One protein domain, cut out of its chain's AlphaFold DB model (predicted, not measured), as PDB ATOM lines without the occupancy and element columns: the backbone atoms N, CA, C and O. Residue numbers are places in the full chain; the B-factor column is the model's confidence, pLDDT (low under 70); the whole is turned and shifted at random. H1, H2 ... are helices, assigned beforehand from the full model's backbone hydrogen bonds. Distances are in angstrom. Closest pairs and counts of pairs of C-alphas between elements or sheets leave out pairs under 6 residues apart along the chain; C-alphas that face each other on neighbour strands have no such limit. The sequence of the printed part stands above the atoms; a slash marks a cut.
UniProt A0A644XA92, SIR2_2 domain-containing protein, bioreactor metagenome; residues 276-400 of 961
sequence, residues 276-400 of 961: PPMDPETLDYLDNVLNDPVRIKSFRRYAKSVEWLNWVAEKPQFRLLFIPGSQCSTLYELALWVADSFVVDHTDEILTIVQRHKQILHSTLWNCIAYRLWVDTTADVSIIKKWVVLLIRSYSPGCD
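What this domain is: This is residues 276 to 400 of the 961 residues of the protein "SIR2_2 domain-containing protein" of bioreactor metagenome (UniProt A0A644XA92). Look for two rows of helices one over the other, H2, H5 and H7 in one row and H3, H6 and H8 in the other; within each row the helices run the same way, the two rows run opposite ways, and few C-alphas come close between them. H5 sits in the middle, H4 meets the first residues of H5, 331 to 335, about perpendicular to it, and H1 and H8 lie at the two ends of the long axis. You will find 125 printed residues with eight named helices, H1 to H8 along the chain, and no named strand: the class is all helix. The whole is compact, with a radius of gyration of the C-alphas of 14.2 A, and spans 42 by 30 by 25 A.

How they stand to each other: Begin at H7, residues 363 to 375, which with H8, residues 381 to 393, is one of the two longest helices. They form a helical hairpin and only just touch, with 3 pairs of C-alphas within 8 A, the closest those of Trp 366 and Leu 391 at 6.8 A. H7 touches the hub H5, residues 331 to 342, closest at the C-alphas of Ala 335 and Leu 365, 4.6 A; they run the same way at a steep tilt of 36 degrees, only just past shallow. Residues 333 to 337 alone of H5 touch H2, residues 296 to 302, at a shallow tilt of 10 degrees, closest at the C-alphas of Arg 300 and Trp 337, 5.2 A. Residues 331 to 335 alone of H5 touch H4, residues 316 to 322, about perpendicular at 75 degrees, closest at the C-alphas of Leu 321 and Leu 331, 6.9 A. H3, residues 306 to 313, and H6, residues 347 to 356, are close but not clearly touching, closest at the C-alphas of Ala 313 and Ile 353, 7.6 A. H6 and H8 are close but not clearly touching, closest at the C-alphas of Thr 347 and Ile 383, 7.1 A. H1, residues 280 to 291, and H2 touch only at the corner, closest at the C-alphas of Leu 290 and Ile 296, 5.4 A. Every O i to N i+4 pair is within hydrogen-bond range in H1, H2, H3, H5, H6, H7 and H8; H4 has 0 of 3, but 4 of 4 O i to N i+3 pairs.

Where its parts are: Find C-alpha 280 at (-25.992, 42.673, -19.158), where H1 begins its 17.0 A. H2 measures 10.2 A, H3 10.4 A, H4 10.8 A, H5 16.3 A, H6 14.5 A and H7 18.2 A. H8 runs 18.5 A to C-alpha 393 at (-15.081, 35.248, -56.327).

The domain as a whole: The C-alphas of Glu 281 and Val 381 are the two farthest apart, at 42.9 A. The printed part has no cut and no long link. Its mean pLDDT is 86.9; look for the values under 70 at residues 278 and 281.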
ATOM      1  N   PRO A 276     -32.037  45.190 -29.733       79.81
ATOM      2  CA  PRO A 276     -31.090  44.611 -28.783       79.81
ATOM      3  C   PRO A 276     -31.007  45.408 -27.474       79.81
ATOM      4  O   PRO A 276     -30.692  46.603 -27.505       79.81
ATOM      5  N   PRO A 277     -31.316  44.789 -26.322       75.19
ATOM      6  CA  PRO A 277     -31.352  45.506 -25.063       75.19
ATOM      7  C   PRO A 277     -29.934  45.705 -24.506       75.19
ATOM      8  O   PRO A 277     -29.014  44.943 -24.793       75.19
ATOM      9  N   MET A 278     -29.756  46.749 -23.693       69.12
ATOM     10  CA  MET A 278     -28.457  47.114 -23.099       69.12
ATOM     11  C   MET A 278     -28.216  46.457 -21.732       69.12
ATOM     12  O   MET A 278     -27.224  46.762 -21.068       69.12
ATOM     13  N   ASP A 279     -29.133  45.605 -21.267       76.31
ATOM     14  CA  ASP A 279     -29.008  44.967 -19.964       76.31
ATOM     15  C   ASP A 279     -28.022  43.777 -20.018       76.31
ATOM     16  O   ASP A 279     -28.161  42.891 -20.865       76.31
ATOM     17  N   PRO A 280     -27.011  43.725 -19.125       71.06
ATOM     18  CA  PRO A 280     -25.992  42.673 -19.158       71.06
ATOM     19  C   PRO A 280     -26.538  41.246 -18.998       71.06
ATOM     20  O   PRO A 280     -25.950  40.313 -19.534       71.06
ATOM     21  N   GLU A 281     -27.654  41.070 -18.282       69.75
ATOM     22  CA  GLU A 281     -28.272  39.759 -18.037       69.75
ATOM     23  C   GLU A 281     -28.832  39.151 -19.329       69.75
ATOM     24  O   GLU A 281     -28.552  37.998 -19.661       69.75
ATOM     25  N   THR A 282     -29.597  39.931 -20.092       76.44
ATOM     26  CA  THR A 282     -30.175  39.479 -21.358       76.44
ATOM     27  C   THR A 282     -29.098  39.261 -22.411       76.44
ATOM     28  O   THR A 282     -29.189  38.301 -23.174       76.44
ATOM     29  N   LEU A 283     -28.051  40.091 -22.429       78.81
ATOM     30  CA  LEU A 283     -26.915  39.912 -23.335       78.81
ATOM     31  C   LEU A 283     -26.155  38.601 -23.067       78.81
ATOM     32  O   LEU A 283     -25.879  37.868 -24.015       78.81
ATOM     33  N   ASP A 284     -25.886  38.270 -21.801       76.94
ATOM     34  CA  ASP A 284     -25.240  37.009 -21.395       76.94
ATOM     35  C   ASP A 284     -26.128  35.787 -21.700       76.94
ATOM     36  O   ASP A 284     -25.666  34.752 -22.187       76.94
ATOM     37  N   TYR A 285     -27.444  35.910 -21.490       79.75
ATOM     38  CA  TYR A 285     -28.401  34.878 -21.892       79.75
ATOM     39  C   TYR A 285     -28.380  34.642 -23.410       79.75
ATOM     40  O   TYR A 285     -28.335  33.492 -23.848       79.75
ATOM     41  N   LEU A 286     -28.381  35.705 -24.218       83.00
ATOM     42  CA  LEU A 286     -28.346  35.594 -25.676       83.00
ATOM     43  C   LEU A 286     -27.013  35.043 -26.193       83.00
ATOM     44  O   LEU A 286     -27.025  34.235 -27.118       83.00
ATOM     45  N   ASP A 287     -25.884  35.396 -25.579       83.00
ATOM     46  CA  ASP A 287     -24.583  34.805 -25.921       83.00
ATOM     47  C   ASP A 287     -24.587  33.284 -25.698       83.00
ATOM     48  O   ASP A 287     -24.107  32.525 -26.544       83.00
ATOM     49  N   ASN A 288     -25.215  32.810 -24.618       80.12
ATOM     50  CA  ASN A 288     -25.428  31.380 -24.396       80.12
ATOM     51  C   ASN A 288     -26.376  30.754 -25.433       80.12
ATOM     52  O   ASN A 288     -26.139  29.632 -25.880       80.12
ATOM     53  N   VAL A 289     -27.417  31.473 -25.865       84.50
ATOM     54  CA  VAL A 289     -28.332  31.018 -26.930       84.50
ATOM     55  C   VAL A 289     -27.603  30.838 -28.267       84.50
ATOM     56  O   VAL A 289     -27.882  29.869 -28.967       84.50
ATOM     57  N   LEU A 290     -26.645  31.708 -28.610       85.44
ATOM     58  CA  LEU A 290     -25.851  31.588 -29.844       85.44
ATOM     59  C   LEU A 290     -24.898  30.378 -29.850       85.44
ATOM     60  O   LEU A 290     -24.483  29.929 -30.922       85.44
ATOM     61  N   ASN A 291     -24.548  29.847 -28.675       83.75
ATOM     62  CA  ASN A 291     -23.699  28.660 -28.530       83.75
ATOM     63  C   ASN A 291     -24.504  27.349 -28.425       83.75
ATOM     64  O   ASN A 291     -23.928  26.268 -28.538       83.75
ATOM     65  N   ASP A 292     -25.823  27.425 -28.230       82.62
ATOM     66  CA  ASP A 292     -26.700  26.265 -28.072       82.62
ATOM     67  C   ASP A 292     -27.392  25.906 -29.412       82.62
ATOM     68  O   ASP A 292     -28.180  26.700 -29.940       82.62
ATOM     69  N   PRO A 293     -27.160  24.698 -29.970       81.44
ATOM     70  CA  PRO A 293     -27.689  24.290 -31.277       81.44
ATOM     71  C   PRO A 293     -29.215  24.125 -31.321       81.44
ATOM     72  O   PRO A 293     -29.805  24.090 -32.404       81.44
ATOM     73  N   VAL A 294     -29.878  24.014 -30.169       82.31
ATOM     74  CA  VAL A 294     -31.339  23.937 -30.079       82.31
ATOM     75  C   VAL A 294     -31.926  25.339 -29.968       82.31
ATOM     76  O   VAL A 294     -32.828  25.685 -30.731       82.31
ATOM     77  N   ARG A 295     -31.401  26.165 -29.055       83.88
ATOM     78  CA  ARG A 295     -31.968  27.493 -28.754       83.88
ATOM     79  C   ARG A 295     -31.746  28.502 -29.877       83.88
ATOM     80  O   ARG A 295     -32.589  29.374 -30.089       83.88
ATOM     81  N   ILE A 296     -30.666  28.367 -30.646       87.56
ATOM     82  CA  ILE A 296     -30.383  29.271 -31.766       87.56
ATOM     83  C   ILE A 296     -31.471  29.248 -32.853       87.56
ATOM     84  O   ILE A 296     -31.698  30.249 -33.531       87.56
ATOM     85  N   LYS A 297     -32.219  28.143 -32.978       86.62
ATOM     86  CA  LYS A 297     -33.350  28.029 -33.914       86.62
ATOM     87  C   LYS A 297     -34.474  29.008 -33.570       86.62
ATOM     88  O   LYS A 297     -35.071  29.602 -34.470       86.62
ATOM     89  N   SER A 298     -34.731  29.207 -32.279       84.62
ATOM     90  CA  SER A 298     -35.679  30.204 -31.775       84.62
ATOM     91  C   SER A 298     -35.188  31.618 -32.067       84.62
ATOM     92  O   SER A 298     -35.956  32.446 -32.553       84.62
ATOM     93  N   PHE A 299     -33.891  31.883 -31.863       88.00
ATOM     94  CA  PHE A 299     -33.284  33.172 -32.205       88.00
ATOM     95  C   PHE A 299     -33.459  33.487 -33.695       88.00
ATOM     96  O   PHE A 299     -34.034  34.518 -34.038       88.00
ATOM     97  N   ARG A 300     -33.091  32.550 -34.581       88.62
ATOM     98  CA  ARG A 300     -33.260  32.665 -36.039       88.62
ATOM     99  C   ARG A 300     -34.693  33.009 -36.445       88.62
ATOM    100  O   ARG A 300     -34.908  33.788 -37.368       88.62
ATOM    101  N   ARG A 301     -35.690  32.400 -35.794       85.44
ATOM    102  CA  ARG A 301     -37.106  32.560 -36.155       85.44
ATOM    103  C   ARG A 301     -37.624  33.979 -35.909       85.44
ATOM    104  O   ARG A 301     -38.478  34.444 -36.668       85.44
ATOM    105  N   TYR A 302     -37.145  34.631 -34.852       86.56
ATOM    106  CA  TYR A 302     -37.687  35.904 -34.378       86.56
ATOM    107  C   TYR A 302     -36.764  37.106 -34.646       86.56
ATOM    108  O   TYR A 302     -37.276  38.210 -34.818       86.56
ATOM    109  N   ALA A 303     -35.442  36.914 -34.743       86.62
ATOM    110  CA  ALA A 303     -34.469  37.986 -34.986       86.62
ATOM    111  C   ALA A 303     -34.476  38.387 -36.456       86.62
ATOM    112  O   ALA A 303     -33.843  37.731 -37.270       86.62
ATOM    113  N   LYS A 304     -35.181  39.457 -36.823       85.38
ATOM    114  CA  LYS A 304     -35.252  39.894 -38.231       85.38
ATOM    115  C   LYS A 304     -34.770  41.316 -38.488       85.38
ATOM    116  O   LYS A 304     -34.739  41.736 -39.635       85.38
ATOM    117  N   SER A 305     -34.424  42.070 -37.448       87.00
ATOM    118  CA  SER A 305     -34.026  43.470 -37.601       87.00
ATOM    119  C   SER A 305     -32.517  43.623 -37.825       87.00
ATOM    120  O   SER A 305     -31.717  42.789 -37.392       87.00
ATOM    121  N   VAL A 306     -32.116  44.702 -38.499       86.50
ATOM    122  CA  VAL A 306     -30.707  44.998 -38.827       86.50
ATOM    123  C   VAL A 306     -29.880  45.289 -37.569       86.50
ATOM    124  O   VAL A 306     -28.681  45.024 -37.520       86.50
ATOM    125  N   GLU A 307     -30.503  45.790 -36.505       87.56
ATOM    126  CA  GLU A 307     -29.845  46.010 -35.217       87.56
ATOM    127  C   GLU A 307     -29.349  44.690 -34.612       87.56
ATOM    128  O   GLU A 307     -28.236  44.638 -34.087       87.56
ATOM    129  N   TRP A 308     -30.119  43.602 -34.755       88.56
ATOM    130  CA  TRP A 308     -29.688  42.263 -34.344       88.56
ATOM    131  C   TRP A 308     -28.531  41.742 -35.193       88.56
ATOM    132  O   TRP A 308     -27.614  41.125 -34.653       88.56
ATOM    133  N   LEU A 309     -28.526  42.026 -36.497       88.06
ATOM    134  CA  LEU A 309     -27.400  41.704 -37.375       88.06
ATOM    135  C   LEU A 309     -26.112  42.400 -36.916       88.06
ATOM    136  O   LEU A 309     -25.080  41.745 -36.780       88.06
ATOM    137  N   ASN A 310     -26.173  43.703 -36.627       87.50
ATOM    138  CA  ASN A 310     -25.020  44.461 -36.135       87.50
ATOM    139  C   ASN A 310     -24.525  43.948 -34.778       87.50
ATOM    140  O   ASN A 310     -23.319  43.834 -34.576       87.50
ATOM    141  N   TRP A 311     -25.441  43.588 -33.875       89.06
ATOM    142  CA  TRP A 311     -25.090  43.034 -32.569       89.06
ATOM    143  C   TRP A 311     -24.380  41.677 -32.678       89.06
ATOM    144  O   TRP A 311     -23.318  41.483 -32.084       89.06
ATOM    145  N   VAL A 312     -24.920  40.745 -33.476       88.75
ATOM    146  CA  VAL A 312     -24.288  39.432 -33.690       88.75
ATOM    147  C   VAL A 312     -22.946  39.585 -34.420       88.75
ATOM    148  O   VAL A 312     -22.012  38.839 -34.128       88.75
ATOM    149  N   ALA A 313     -22.801  40.578 -35.305       86.94
ATOM    150  CA  ALA A 313     -21.570  40.812 -36.064       86.94
ATOM    151  C   ALA A 313     -20.331  41.105 -35.197       86.94
ATOM    152  O   ALA A 313     -19.202  40.840 -35.618       86.94
ATOM    153  N   GLU A 314     -20.516  41.609 -33.977       87.50
ATOM    154  CA  GLU A 314     -19.417  41.860 -33.039       87.50
ATOM    155  C   GLU A 314     -18.934  40.587 -32.321       87.50
ATOM    156  O   GLU A 314     -17.823  40.559 -31.780       87.50
ATOM    157  N   LYS A 315     -19.732  39.512 -32.348       88.25
ATOM    158  CA  LYS A 315     -19.502  38.293 -31.569       88.25
ATOM    159  C   LYS A 315     -18.495  37.341 -32.236       88.25
ATOM    160  O   LYS A 315     -18.485  37.204 -33.462       88.25
ATOM    161  N   PRO A 316     -17.656  36.623 -31.458       86.00
ATOM    162  CA  PRO A 316     -16.682  35.670 -32.000       86.00
ATOM    163  C   PRO A 316     -17.300  34.573 -32.877       86.00
ATOM    164  O   PRO A 316     -16.713  34.200 -33.888       86.00
ATOM    165  N   GLN A 317     -18.493  34.096 -32.520       85.06
ATOM    166  CA  GLN A 317     -19.212  33.030 -33.221       85.06
ATOM    167  C   GLN A 317     -19.559  33.436 -34.654       85.06
ATOM    168  O   GLN A 317     -19.423  32.641 -35.579       85.06
ATOM    169  N   PHE A 318     -19.948  34.695 -34.856       88.19
ATOM    170  CA  PHE A 318     -20.288  35.207 -36.177       88.19
ATOM    171  C   PHE A 318     -19.061  35.335 -37.081       88.19
ATOM    172  O   PHE A 318     -19.147  35.081 -38.280       88.19
ATOM    173  N   ARG A 319     -17.887  35.636 -36.509       88.12
ATOM    174  CA  ARG A 319     -16.627  35.695 -37.270       88.12
ATOM    175  C   ARG A 319     -16.288  34.361 -37.937       88.12
ATOM    176  O   ARG A 319     -15.654  34.370 -38.988       88.12
ATOM    177  N   LEU A 320     -16.739  33.234 -37.375       88.94
ATOM    178  CA  LEU A 320     -16.526  31.899 -37.946       88.94
ATOM    179  C   LEU A 320     -17.186  31.732 -39.325       88.94
ATOM    180  O   LEU A 320     -16.681  30.967 -40.141       88.94
ATOM    181  N   LEU A 321     -18.245  32.492 -39.634       89.62
ATOM    182  CA  LEU A 321     -18.883  32.491 -40.959       89.62
ATOM    183  C   LEU A 321     -17.975  33.029 -42.078       89.62
ATOM    184  O   LEU A 321     -18.293  32.857 -43.255       89.62
ATOM    185  N   PHE A 322     -16.850  33.654 -41.728       90.31
ATOM    186  CA  PHE A 322     -15.892  34.241 -42.668       90.31
ATOM    187  C   PHE A 322     -14.490  33.616 -42.550       90.31
ATOM    188  O   PHE A 322     -13.535  34.135 -43.125       90.31
ATOM    189  N   ILE A 323     -14.338  32.513 -41.802       87.62
ATOM    190  CA  ILE A 323     -13.063  31.801 -41.622       87.62
ATOM    191  C   ILE A 323     -13.188  30.391 -42.221       87.62
ATOM    192  O   ILE A 323     -13.885  29.562 -41.630       87.62
ATOM    193  N   PRO A 324     -12.520  30.084 -43.351       83.81
ATOM    194  CA  PRO A 324     -12.592  28.780 -44.012       83.81
ATOM    195  C   PRO A 324     -12.181  27.619 -43.095       83.81
ATOM    196  O   PRO A 324     -11.206  27.733 -42.356       83.81
ATOM    197  N   GLY A 325     -12.905  26.495 -43.161       80.06
ATOM    198  CA  GLY A 325     -12.582  25.270 -42.414       80.06
ATOM    199  C   GLY A 325     -12.960  25.285 -40.927       80.06
ATOM    200  O   GLY A 325     -12.611  24.356 -40.201       80.06
ATOM    201  N   SER A 326     -13.672  26.313 -40.460       84.19
ATOM    202  CA  SER A 326     -14.129  26.400 -39.071       84.19
ATOM    203  C   SER A 326     -15.234  25.381 -38.785       84.19
ATOM    204  O   SER A 326     -16.211  25.290 -39.525       84.19
ATOM    205  N   GLN A 327     -15.130  24.655 -37.670       77.94
ATOM    206  CA  GLN A 327     -16.170  23.728 -37.218       77.94
ATOM    207  C   GLN A 327     -16.894  24.293 -35.996       77.94
ATOM    208  O   GLN A 327     -16.282  24.568 -34.967       77.94
ATOM    209  N   CYS A 328     -18.210  24.468 -36.107       80.81
ATOM    210  CA  CYS A 328     -19.066  24.879 -34.999       80.81
ATOM    211  C   CYS A 328     -20.488  24.344 -35.218       80.81
ATOM    212  O   CYS A 328     -21.026  24.431 -36.322       80.81
ATOM    213  N   SER A 329     -21.101  23.793 -34.168       82.75
ATOM    214  CA  SER A 329     -22.439  23.182 -34.220       82.75
ATOM    215  C   SER A 329     -23.554  24.183 -34.541       82.75
ATOM    216  O   SER A 329     -24.584  23.790 -35.082       82.75
ATOM    217  N   THR A 330     -23.352  25.470 -34.248       86.50
ATOM    218  CA  THR A 330     -24.333  26.540 -34.491       86.50
ATOM    219  C   THR A 330     -24.099  27.304 -35.798       86.50
ATOM    220  O   THR A 330     -24.926  28.129 -36.190       86.50
ATOM    221  N   LEU A 331     -23.019  26.994 -36.527       88.38
ATOM    222  CA  LEU A 331     -22.600  27.718 -37.733       88.38
ATOM    223  C   LEU A 331     -23.654  27.688 -38.847       88.38
ATOM    224  O   LEU A 331     -23.920  28.707 -39.476       88.38
ATOM    225  N   TYR A 332     -24.262  26.523 -39.079       90.31
ATOM    226  CA  TYR A 332     -25.290  26.349 -40.107       90.31
ATOM    227  C   TYR A 332     -26.549  27.169 -39.812       90.31
ATOM    228  O   TYR A 332     -27.105  27.800 -40.705       90.31
ATOM    229  N   GLU A 333     -26.964  27.220 -38.546       90.00
ATOM    230  CA  GLU A 333     -28.145  27.977 -38.125       90.00
ATOM    231  C   GLU A 333     -27.928  29.489 -38.259       90.00
ATOM    232  O   GLU A 333     -28.823  30.200 -38.717       90.00
ATOM    233  N   LEU A 334     -26.720  29.977 -37.946       91.19
ATOM    234  CA  LEU A 334     -26.328  31.368 -38.188       91.19
ATOM    235  C   LEU A 334     -26.242  31.703 -39.682       91.19
ATOM    236  O   LEU A 334     -26.696  32.766 -40.100       91.19
ATOM    237  N   ALA A 335     -25.685  30.803 -40.493       92.38
ATOM    238  CA  ALA A 335     -25.602  30.974 -41.940       92.38
ATOM    239  C   ALA A 335     -26.994  31.066 -42.585       92.38
ATOM    240  O   ALA A 335     -27.250  31.975 -43.375       92.38
ATOM    241  N   LEU A 336     -27.905  30.166 -42.204       91.19
ATOM    242  CA  LEU A 336     -29.301  30.199 -42.637       91.19
ATOM    243  C   LEU A 336     -30.009  31.471 -42.178       91.19
ATOM    244  O   LEU A 336     -30.720  32.084 -42.964       91.19
ATOM    245  N   TRP A 337     -29.798  31.885 -40.928       93.12
ATOM    246  CA  TRP A 337     -30.382  33.113 -40.395       93.12
ATOM    247  C   TRP A 337     -30.016  34.343 -41.228       93.12
ATOM    248  O   TRP A 337     -30.901  35.115 -41.610       93.12
ATOM    249  N   VAL A 338     -28.724  34.487 -41.547       92.44
ATOM    250  CA  VAL A 338     -28.216  35.559 -42.409       92.44
ATOM    251  C   VAL A 338     -28.839  35.476 -43.801       92.44
ATOM    252  O   VAL A 338     -29.314  36.486 -44.327       92.44
ATOM    253  N   ALA A 339     -28.863  34.272 -44.379       91.12
ATOM    254  CA  ALA A 339     -29.390  34.042 -45.713       91.12
ATOM    255  C   ALA A 339     -30.883  34.382 -45.826       91.12
ATOM    256  O   ALA A 339     -31.270  35.133 -46.716       91.12
ATOM    257  N   ASP A 340     -31.710  33.886 -44.907       88.88
ATOM    258  CA  ASP A 340     -33.165  34.038 -44.966       88.88
ATOM    259  C   ASP A 340     -33.653  35.449 -44.636       88.88
ATOM    260  O   ASP A 340     -34.694  35.856 -45.151       88.88
ATOM    261  N   SER A 341     -32.942  36.180 -43.773       86.50
ATOM    262  CA  SER A 341     -33.456  37.439 -43.209       86.50
ATOM    263  C   SER A 341     -32.864  38.696 -43.844       86.50
ATOM    264  O   SER A 341     -33.504  39.741 -43.789       86.50
ATOM    265  N   PHE A 342     -31.655  38.632 -44.420       89.44
ATOM    266  CA  PHE A 342     -30.927  39.849 -44.814       89.44
ATOM    267  C   PHE A 342     -30.372  39.846 -46.241       89.44
ATOM    268  O   PHE A 342     -30.132  40.916 -46.788       89.44
ATOM    269  N   VAL A 343     -30.177  38.692 -46.890       87.88
ATOM    270  CA  VAL A 343     -29.533  38.644 -48.223       87.88
ATOM    271  C   VAL A 343     -30.302  39.431 -49.285       87.88
ATOM    272  O   VAL A 343     -29.668  40.098 -50.107       87.88
ATOM    273  N   VAL A 344     -31.636  39.361 -49.266       86.00
ATOM    274  CA  VAL A 344     -32.510  40.017 -50.252       86.00
ATOM    275  C   VAL A 344     -32.991  41.380 -49.757       86.00
ATOM    276  O   VAL A 344     -32.846  42.360 -50.479       86.00
ATOM    277  N   ASP A 345     -33.491  41.460 -48.524       85.44
ATOM    278  CA  ASP A 345     -34.110  42.686 -47.998       85.44
ATOM    279  C   ASP A 345     -33.085  43.735 -47.514       85.44
ATOM    280  O   ASP A 345     -33.370  44.929 -47.537       85.44
ATOM    281  N   HIS A 346     -31.879  43.306 -47.112       87.88
ATOM    282  CA  HIS A 346     -30.831  44.131 -46.483       87.88
ATOM    283  C   HIS A 346     -29.437  43.835 -47.068       87.88
ATOM    284  O   HIS A 346     -28.456  43.549 -46.367       87.88
ATOM    285  N   THR A 347     -29.354  43.826 -48.403       88.50
ATOM    286  CA  THR A 347     -28.140  43.428 -49.128       88.50
ATOM    287  C   THR A 347     -26.933  44.305 -48.790       88.50
ATOM    288  O   THR A 347     -25.837  43.783 -48.579       88.50
ATOM    289  N   ASP A 348     -27.095  45.630 -48.762       88.50
ATOM    290  CA  ASP A 348     -25.962  46.550 -48.627       88.50
ATOM    291  C   ASP A 348     -25.347  46.499 -47.210       88.50
ATOM    292  O   ASP A 348     -24.124  46.619 -47.054       88.50
ATOM    293  N   GLU A 349     -26.150  46.220 -46.177       89.44
ATOM    294  CA  GLU A 349     -25.669  46.007 -44.810       89.44
ATOM    295  C   GLU A 349     -24.802  44.745 -44.704       89.44
ATOM    296  O   GLU A 349     -23.690  44.795 -44.165       89.44
ATOM    297  N   ILE A 350     -25.246  43.622 -45.282       90.88
ATOM    298  CA  ILE A 350     -24.451  42.385 -45.286       90.88
ATOM    299  C   ILE A 350     -23.183  42.548 -46.126       90.88
ATOM    300  O   ILE A 350     -22.111  42.119 -45.697       90.88
ATOM    301  N   LEU A 351     -23.253  43.194 -47.293       89.94
ATOM    302  CA  LEU A 351     -22.064  43.430 -48.117       89.94
ATOM    303  C   LEU A 351     -21.018  44.282 -47.381       89.94
ATOM    304  O   LEU A 351     -19.819  44.040 -47.529       89.94
ATOM    305  N   THR A 352     -21.450  45.218 -46.529       90.44
ATOM    306  CA  THR A 352     -20.551  45.990 -45.656       90.44
ATOM    307  C   THR A 352     -19.846  45.090 -44.637       90.44
ATOM    308  O   THR A 352     -18.641  45.220 -44.415       90.44
ATOM    309  N   ILE A 353     -20.562  44.134 -44.046       89.12
ATOM    310  CA  ILE A 353     -19.981  43.142 -43.130       89.12
ATOM    311  C   ILE A 353     -18.982  42.242 -43.872       89.12
ATOM    312  O   ILE A 353     -17.842  42.086 -43.435       89.12
ATOM    313  N   VAL A 354     -19.362  41.715 -45.036       90.25
ATOM    314  CA  VAL A 354     -18.489  40.891 -45.888       90.25
ATOM    315  C   VAL A 354     -17.214  41.653 -46.276       90.25
ATOM    316  O   VAL A 354     -16.119  41.084 -46.270       90.25
ATOM    317  N   GLN A 355     -17.322  42.953 -46.570       91.81
ATOM    318  CA  GLN A 355     -16.179  43.815 -46.879       91.81
ATOM    319  C   GLN A 355     -15.201  43.916 -45.701       91.81
ATOM    320  O   GLN A 355     -13.992  43.782 -45.914       91.81
ATOM    321  N   ARG A 356     -15.694  44.072 -44.462       89.62
ATOM    322  CA  ARG A 356     -14.853  44.077 -43.245       89.62
ATOM    323  C   ARG A 356     -14.096  42.760 -43.061       89.62
ATOM    324  O   ARG A 356     -12.972  42.763 -42.564       89.62
ATOM    325  N   HIS A 357     -14.671  41.656 -43.531       87.94
ATOM    326  CA  HIS A 357     -14.072  40.321 -43.512       87.94
ATOM    327  C   HIS A 357     -13.316  39.948 -44.802       87.94
ATOM    328  O   HIS A 357     -13.096  38.772 -45.083       87.94
ATOM    329  N   LYS A 358     -12.864  40.940 -45.586       87.06
ATOM    330  CA  LYS A 358     -12.046  40.749 -46.801       87.06
ATOM    331  C   LYS A 358     -12.697  39.869 -47.881       87.06
ATOM    332  O   LYS A 358     -11.982  39.272 -48.679       87.06
ATOM    333  N   GLN A 359     -14.031  39.826 -47.942       87.94
ATOM    334  CA  GLN A 359     -14.788  39.056 -48.943       87.94
ATOM    335  C   GLN A 359     -14.603  37.532 -48.852       87.94
ATOM    336  O   GLN A 359     -14.836  36.820 -49.826       87.94
ATOM    337  N   ILE A 360     -14.188  37.022 -47.692       87.69
ATOM    338  CA  ILE A 360     -14.041  35.584 -47.454       87.69
ATOM    339  C   ILE A 360     -15.361  35.053 -46.903       87.69
ATOM    340  O   ILE A 360     -15.844  35.567 -45.903       87.69
ATOM    341  N   LEU A 361     -15.935  34.023 -47.526       91.56
ATOM    342  CA  LEU A 361     -17.142  33.354 -47.039       91.56
ATOM    343  C   LEU A 361     -16.808  31.912 -46.661       91.56
ATOM    344  O   LEU A 361     -16.141  31.210 -47.417       91.56
ATOM    345  N   HIS A 362     -17.288  31.458 -45.507       93.31
ATOM    346  CA  HIS A 362     -17.298  30.035 -45.191       93.31
ATOM    347  C   HIS A 362     -18.245  29.299 -46.149       93.31
ATOM    348  O   HIS A 362     -19.299  29.834 -46.504       93.31
ATOM    349  N   SER A 363     -17.920  28.056 -46.515       92.75
ATOM    350  CA  SER A 363     -18.710  27.254 -47.462       92.75
ATOM    351  C   SER A 363     -20.177  27.115 -47.048       92.75
ATOM    352  O   SER A 363     -21.075  27.199 -47.878       92.75
ATOM    353  N   THR A 364     -20.446  26.995 -45.747       92.94
ATOM    354  CA  THR A 364     -21.809  26.957 -45.199       92.94
ATOM    355  C   THR A 364     -22.594  28.238 -45.477       92.94
ATOM    356  O   THR A 364     -23.724  28.165 -45.950       92.94
ATOM    357  N   LEU A 365     -21.998  29.411 -45.224       93.94
ATOM    358  CA  LEU A 365     -22.641  30.696 -45.508       93.94
ATOM    359  C   LEU A 365     -22.846  30.872 -47.012       93.94
ATOM    360  O   LEU A 365     -23.927  31.267 -47.441       93.94
ATOM    361  N   TRP A 366     -21.839  30.513 -47.808       95.00
ATOM    362  CA  TRP A 366     -21.920  30.526 -49.264       95.00
ATOM    363  C   TRP A 366     -23.102  29.681 -49.769       95.00
ATOM    364  O   TRP A 366     -23.921  30.182 -50.539       95.00
ATOM    365  N   ASN A 367     -23.245  28.441 -49.279       94.31
ATOM    366  CA  ASN A 367     -24.313  27.517 -49.680       94.31
ATOM    367  C   ASN A 367     -25.697  28.067 -49.312       94.31
ATOM    368  O   ASN A 367     -26.606  28.048 -50.139       94.31
ATOM    369  N   CYS A 368     -25.856  28.612 -48.101       93.69
ATOM    370  CA  CYS A 368     -27.120  29.207 -47.661       93.69
ATOM    371  C   CYS A 368     -27.510  30.434 -48.506       93.69
ATOM    372  O   CYS A 368     -28.669  30.552 -48.905       93.69
ATOM    373  N   ILE A 369     -26.554  31.317 -48.824       94.06
ATOM    374  CA  ILE A 369     -26.793  32.483 -49.692       94.06
ATOM    375  C   ILE A 369     -27.191  32.023 -51.101       94.06
ATOM    376  O   ILE A 369     -28.192  32.494 -51.641       94.06
ATOM    377  N   ALA A 370     -26.440  31.090 -51.691       93.00
ATOM    378  CA  ALA A 370     -26.699  30.595 -53.041       93.00
ATOM    379  C   ALA A 370     -28.072  29.904 -53.143       93.00
ATOM    380  O   ALA A 370     -28.841  30.188 -54.065       93.00
ATOM    381  N   TYR A 371     -28.425  29.080 -52.150       93.25
ATOM    382  CA  TYR A 371     -29.749  28.470 -52.033       93.25
ATOM    383  C   TYR A 371     -30.862  29.522 -51.940       93.25
ATOM    384  O   TYR A 371     -31.846  29.437 -52.678       93.25
ATOM    385  N   ARG A 372     -30.704  30.547 -51.088       91.25
ATOM    386  CA  ARG A 372     -31.716  31.603 -50.936       91.25
ATOM    387  C   ARG A 372     -31.969  32.338 -52.250       91.25
ATOM    388  O   ARG A 372     -33.124  32.528 -52.618       91.25
ATOM    389  N   LEU A 373     -30.915  32.723 -52.967       90.00
ATOM    390  CA  LEU A 373     -31.030  33.427 -54.253       90.00
ATOM    391  C   LEU A 373     -31.697  32.567 -55.334       90.00
ATOM    392  O   LEU A 373     -32.404  33.079 -56.208       90.00
ATOM    393  N   TRP A 374     -31.483  31.253 -55.286       88.62
ATOM    394  CA  TRP A 374     -32.155  30.327 -56.184       88.62
ATOM    395  C   TRP A 374     -33.656  30.224 -55.879       88.62
ATOM    396  O   TRP A 374     -34.466  30.395 -56.796       88.62
ATOM    397  N   VAL A 375     -34.031  30.010 -54.614       88.38
ATOM    398  CA  VAL A 375     -35.436  29.836 -54.195       88.38
ATOM    399  C   VAL A 375     -36.246  31.127 -54.321       88.38
ATOM    400  O   VAL A 375     -37.419  31.083 -54.690       88.38
ATOM    401  N   ASP A 376     -35.646  32.286 -54.046       84.88
ATOM    402  CA  ASP A 376     -36.365  33.558 -54.040       84.88
ATOM    403  C   ASP A 376     -36.717  34.029 -55.460       84.88
ATOM    404  O   ASP A 376     -35.851  34.215 -56.318       84.88
ATOM    405  N   THR A 377     -38.002  34.228 -55.735       76.50
ATOM    406  CA  THR A 377     -38.508  34.716 -57.028       76.50
ATOM    407  C   THR A 377     -38.804  36.215 -57.040       76.50
ATOM    408  O   THR A 377     -39.116  36.753 -58.101       76.50
ATOM    409  N   THR A 378     -38.699  36.885 -55.891       77.56
ATOM    410  CA  THR A 378     -39.091  38.288 -55.686       77.56
ATOM    411  C   THR A 378     -37.917  39.267 -55.700       77.56
ATOM    412  O   THR A 378     -38.128  40.461 -55.897       77.56
ATOM    413  N   ALA A 379     -36.687  38.771 -55.540       80.50
ATOM    414  CA  ALA A 379     -35.479  39.589 -55.522       80.50
ATOM    415  C   ALA A 379     -35.240  40.353 -56.841       80.50
ATOM    416  O   ALA A 379     -35.370  39.798 -57.937       80.50
ATOM    417  N   ASP A 380     -34.808  41.613 -56.728       85.06
ATOM    418  CA  ASP A 380     -34.379  42.427 -57.870       85.06
ATOM    419  C   ASP A 380     -33.127  41.816 -58.535       85.06
ATOM    420  O   ASP A 380     -32.166  41.410 -57.875       85.06
ATOM    421  N   VAL A 381     -33.115  41.796 -59.868       84.88
ATOM    422  CA  VAL A 381     -31.997  41.339 -60.706       84.88
ATOM    423  C   VAL A 381     -30.693  42.058 -60.342       84.88
ATOM    424  O   VAL A 381     -29.627  41.439 -60.360       84.88
ATOM    425  N   SER A 382     -30.760  43.337 -59.956       85.94
ATOM    426  CA  SER A 382     -29.592  44.109 -59.506       85.94
ATOM    427  C   SER A 382     -28.935  43.513 -58.251       85.94
ATOM    428  O   SER A 382     -27.707  43.396 -58.175       85.94
ATOM    429  N   ILE A 383     -29.747  43.061 -57.291       88.62
ATOM    430  CA  ILE A 383     -29.290  42.427 -56.045       88.62
ATOM    431  C   ILE A 383     -28.637  41.080 -56.351       88.62
ATOM    432  O   ILE A 383     -27.522  40.804 -55.902       88.62
ATOM    433  N   ILE A 384     -29.290  40.265 -57.180       88.25
ATOM    434  CA  ILE A 384     -28.768  38.956 -57.591       88.25
ATOM    435  C   ILE A 384     -27.421  39.119 -58.300       88.25
ATOM    436  O   ILE A 384     -26.481  38.386 -58.009       88.25
ATOM    437  N   LYS A 385     -27.286  40.120 -59.178       88.94
ATOM    438  CA  LYS A 385     -26.030  40.419 -59.875       88.94
ATOM    439  C   LYS A 385     -24.888  40.732 -58.902       88.94
ATOM    440  O   LYS A 385     -23.801  40.180 -59.073       88.94
ATOM    441  N   LYS A 386     -25.119  41.564 -57.875       90.94
ATOM    442  CA  LYS A 386     -24.113  41.858 -56.831       90.94
ATOM    443  C   LYS A 386     -23.651  40.573 -56.133       90.94
ATOM    444  O   LYS A 386     -22.449  40.351 -55.981       90.94
ATOM    445  N   TRP A 387     -24.598  39.717 -55.752       92.38
ATOM    446  CA  TRP A 387     -24.303  38.474 -55.044       92.38
ATOM    447  C   TRP A 387     -23.605  37.427 -55.907       92.38
ATOM    448  O   TRP A 387     -22.647  36.823 -55.441       92.38
ATOM    449  N   VAL A 388     -24.023  37.232 -57.159       92.00
ATOM    450  CA  VAL A 388     -23.402  36.252 -58.067       92.00
ATOM    451  C   VAL A 388     -21.920  36.564 -58.282       92.00
ATOM    452  O   VAL A 388     -21.092  35.661 -58.195       92.00
ATOM    453  N   VAL A 389     -21.560  37.839 -58.473       91.31
ATOM    454  CA  VAL A 389     -20.151  38.266 -58.597       91.31
ATOM    455  C   VAL A 389     -19.351  37.912 -57.340       91.31
ATOM    456  O   VAL A 389     -18.225  37.422 -57.440       91.31
ATOM    457  N   LEU A 390     -19.926  38.137 -56.155       92.19
ATOM    458  CA  LEU A 390     -19.281  37.803 -54.888       92.19
ATOM    459  C   LEU A 390     -19.142  36.284 -54.708       92.19
ATOM    460  O   LEU A 390     -18.049  35.828 -54.391       92.19
ATOM    461  N   LEU A 391     -20.205  35.511 -54.962       93.12
ATOM    462  CA  LEU A 391     -20.219  34.051 -54.828       93.12
ATOM    463  C   LEU A 391     -19.182  33.386 -55.737       93.12
ATOM    464  O   LEU A 391     -18.464  32.500 -55.275       93.12
ATOM    465  N   ILE A 392     -19.068  33.838 -56.990       92.00
ATOM    466  CA  ILE A 392     -18.043  33.377 -57.936       92.00
ATOM    467  C   ILE A 392     -16.638  33.643 -57.376       92.00
ATOM    468  O   ILE A 392     -15.789  32.754 -57.361       92.00
ATOM    469  N   ARG A 393     -16.393  34.855 -56.862       90.25
ATOM    470  CA  ARG A 393     -15.081  35.248 -56.327       90.25
ATOM    471  C   ARG A 393     -14.705  34.507 -55.045       90.25
ATOM    472  O   ARG A 393     -13.529  34.227 -54.833       90.25
ATOM    473  N   SER A 394     -15.674  34.237 -54.175       89.81
ATOM    474  CA  SER A 394     -15.459  33.595 -52.874       89.81
ATOM    475  C   SER A 394     -15.565  32.068 -52.922       89.81
ATOM    476  O   SER A 394     -15.635  31.440 -51.870       89.81
ATOM    477  N   TYR A 395     -15.659  31.464 -54.108       90.50
ATOM    478  CA  TYR A 395     -15.817  30.020 -54.244       90.50
ATOM    479  C   TYR A 395     -14.595  29.271 -53.690       90.50
ATOM    480  O   TYR A 395     -13.455  29.540 -54.070       90.50
ATOM    481  N   SER A 396     -14.838  28.301 -52.808       87.19
ATOM    482  CA  SER A 396     -13.808  27.483 -52.162       87.19
ATOM    483  C   SER A 396     -14.257  26.020 -52.047       87.19
ATOM    484  O   SER A 396     -15.451  25.739 -52.183       87.19
ATOM    485  N   PRO A 397     -13.348  25.070 -51.750       81.94
ATOM    486  CA  PRO A 397     -13.734  23.692 -51.452       81.94
ATOM    487  C   PRO A 397     -14.829  23.619 -50.371       81.94
ATOM    488  O   PRO A 397     -14.775  24.339 -49.373       81.94
ATOM    489  N   GLY A 398     -15.841  22.778 -50.594       82.81
ATOM    490  CA  GLY A 398     -17.033  22.652 -49.743       82.81
ATOM    491  C   GLY A 398     -18.241  23.501 -50.171       82.81
ATOM    492  O   GLY A 398     -19.335  23.290 -49.644       82.81
ATOM    493  N   CYS A 399     -18.080  24.439 -51.112       89.44
ATOM    494  CA  CYS A 399     -19.205  25.121 -51.759       89.44
ATOM    495  C   CYS A 399     -19.881  24.192 -52.783       89.44
ATOM    496  O   CYS A 399     -19.206  23.619 -53.642       89.44
ATOM    497  N   ASP A 400     -21.206  24.073 -52.727       89.81
ATOM    498  CA  ASP A 400     -21.983  23.234 -53.638       89.81
ATOM    499  C   ASP A 400     -22.257  23.972 -54.957       89.81
ATOM    500  O   ASP A 400     -23.104  24.865 -55.055       89.81
TER     501      ASP A 400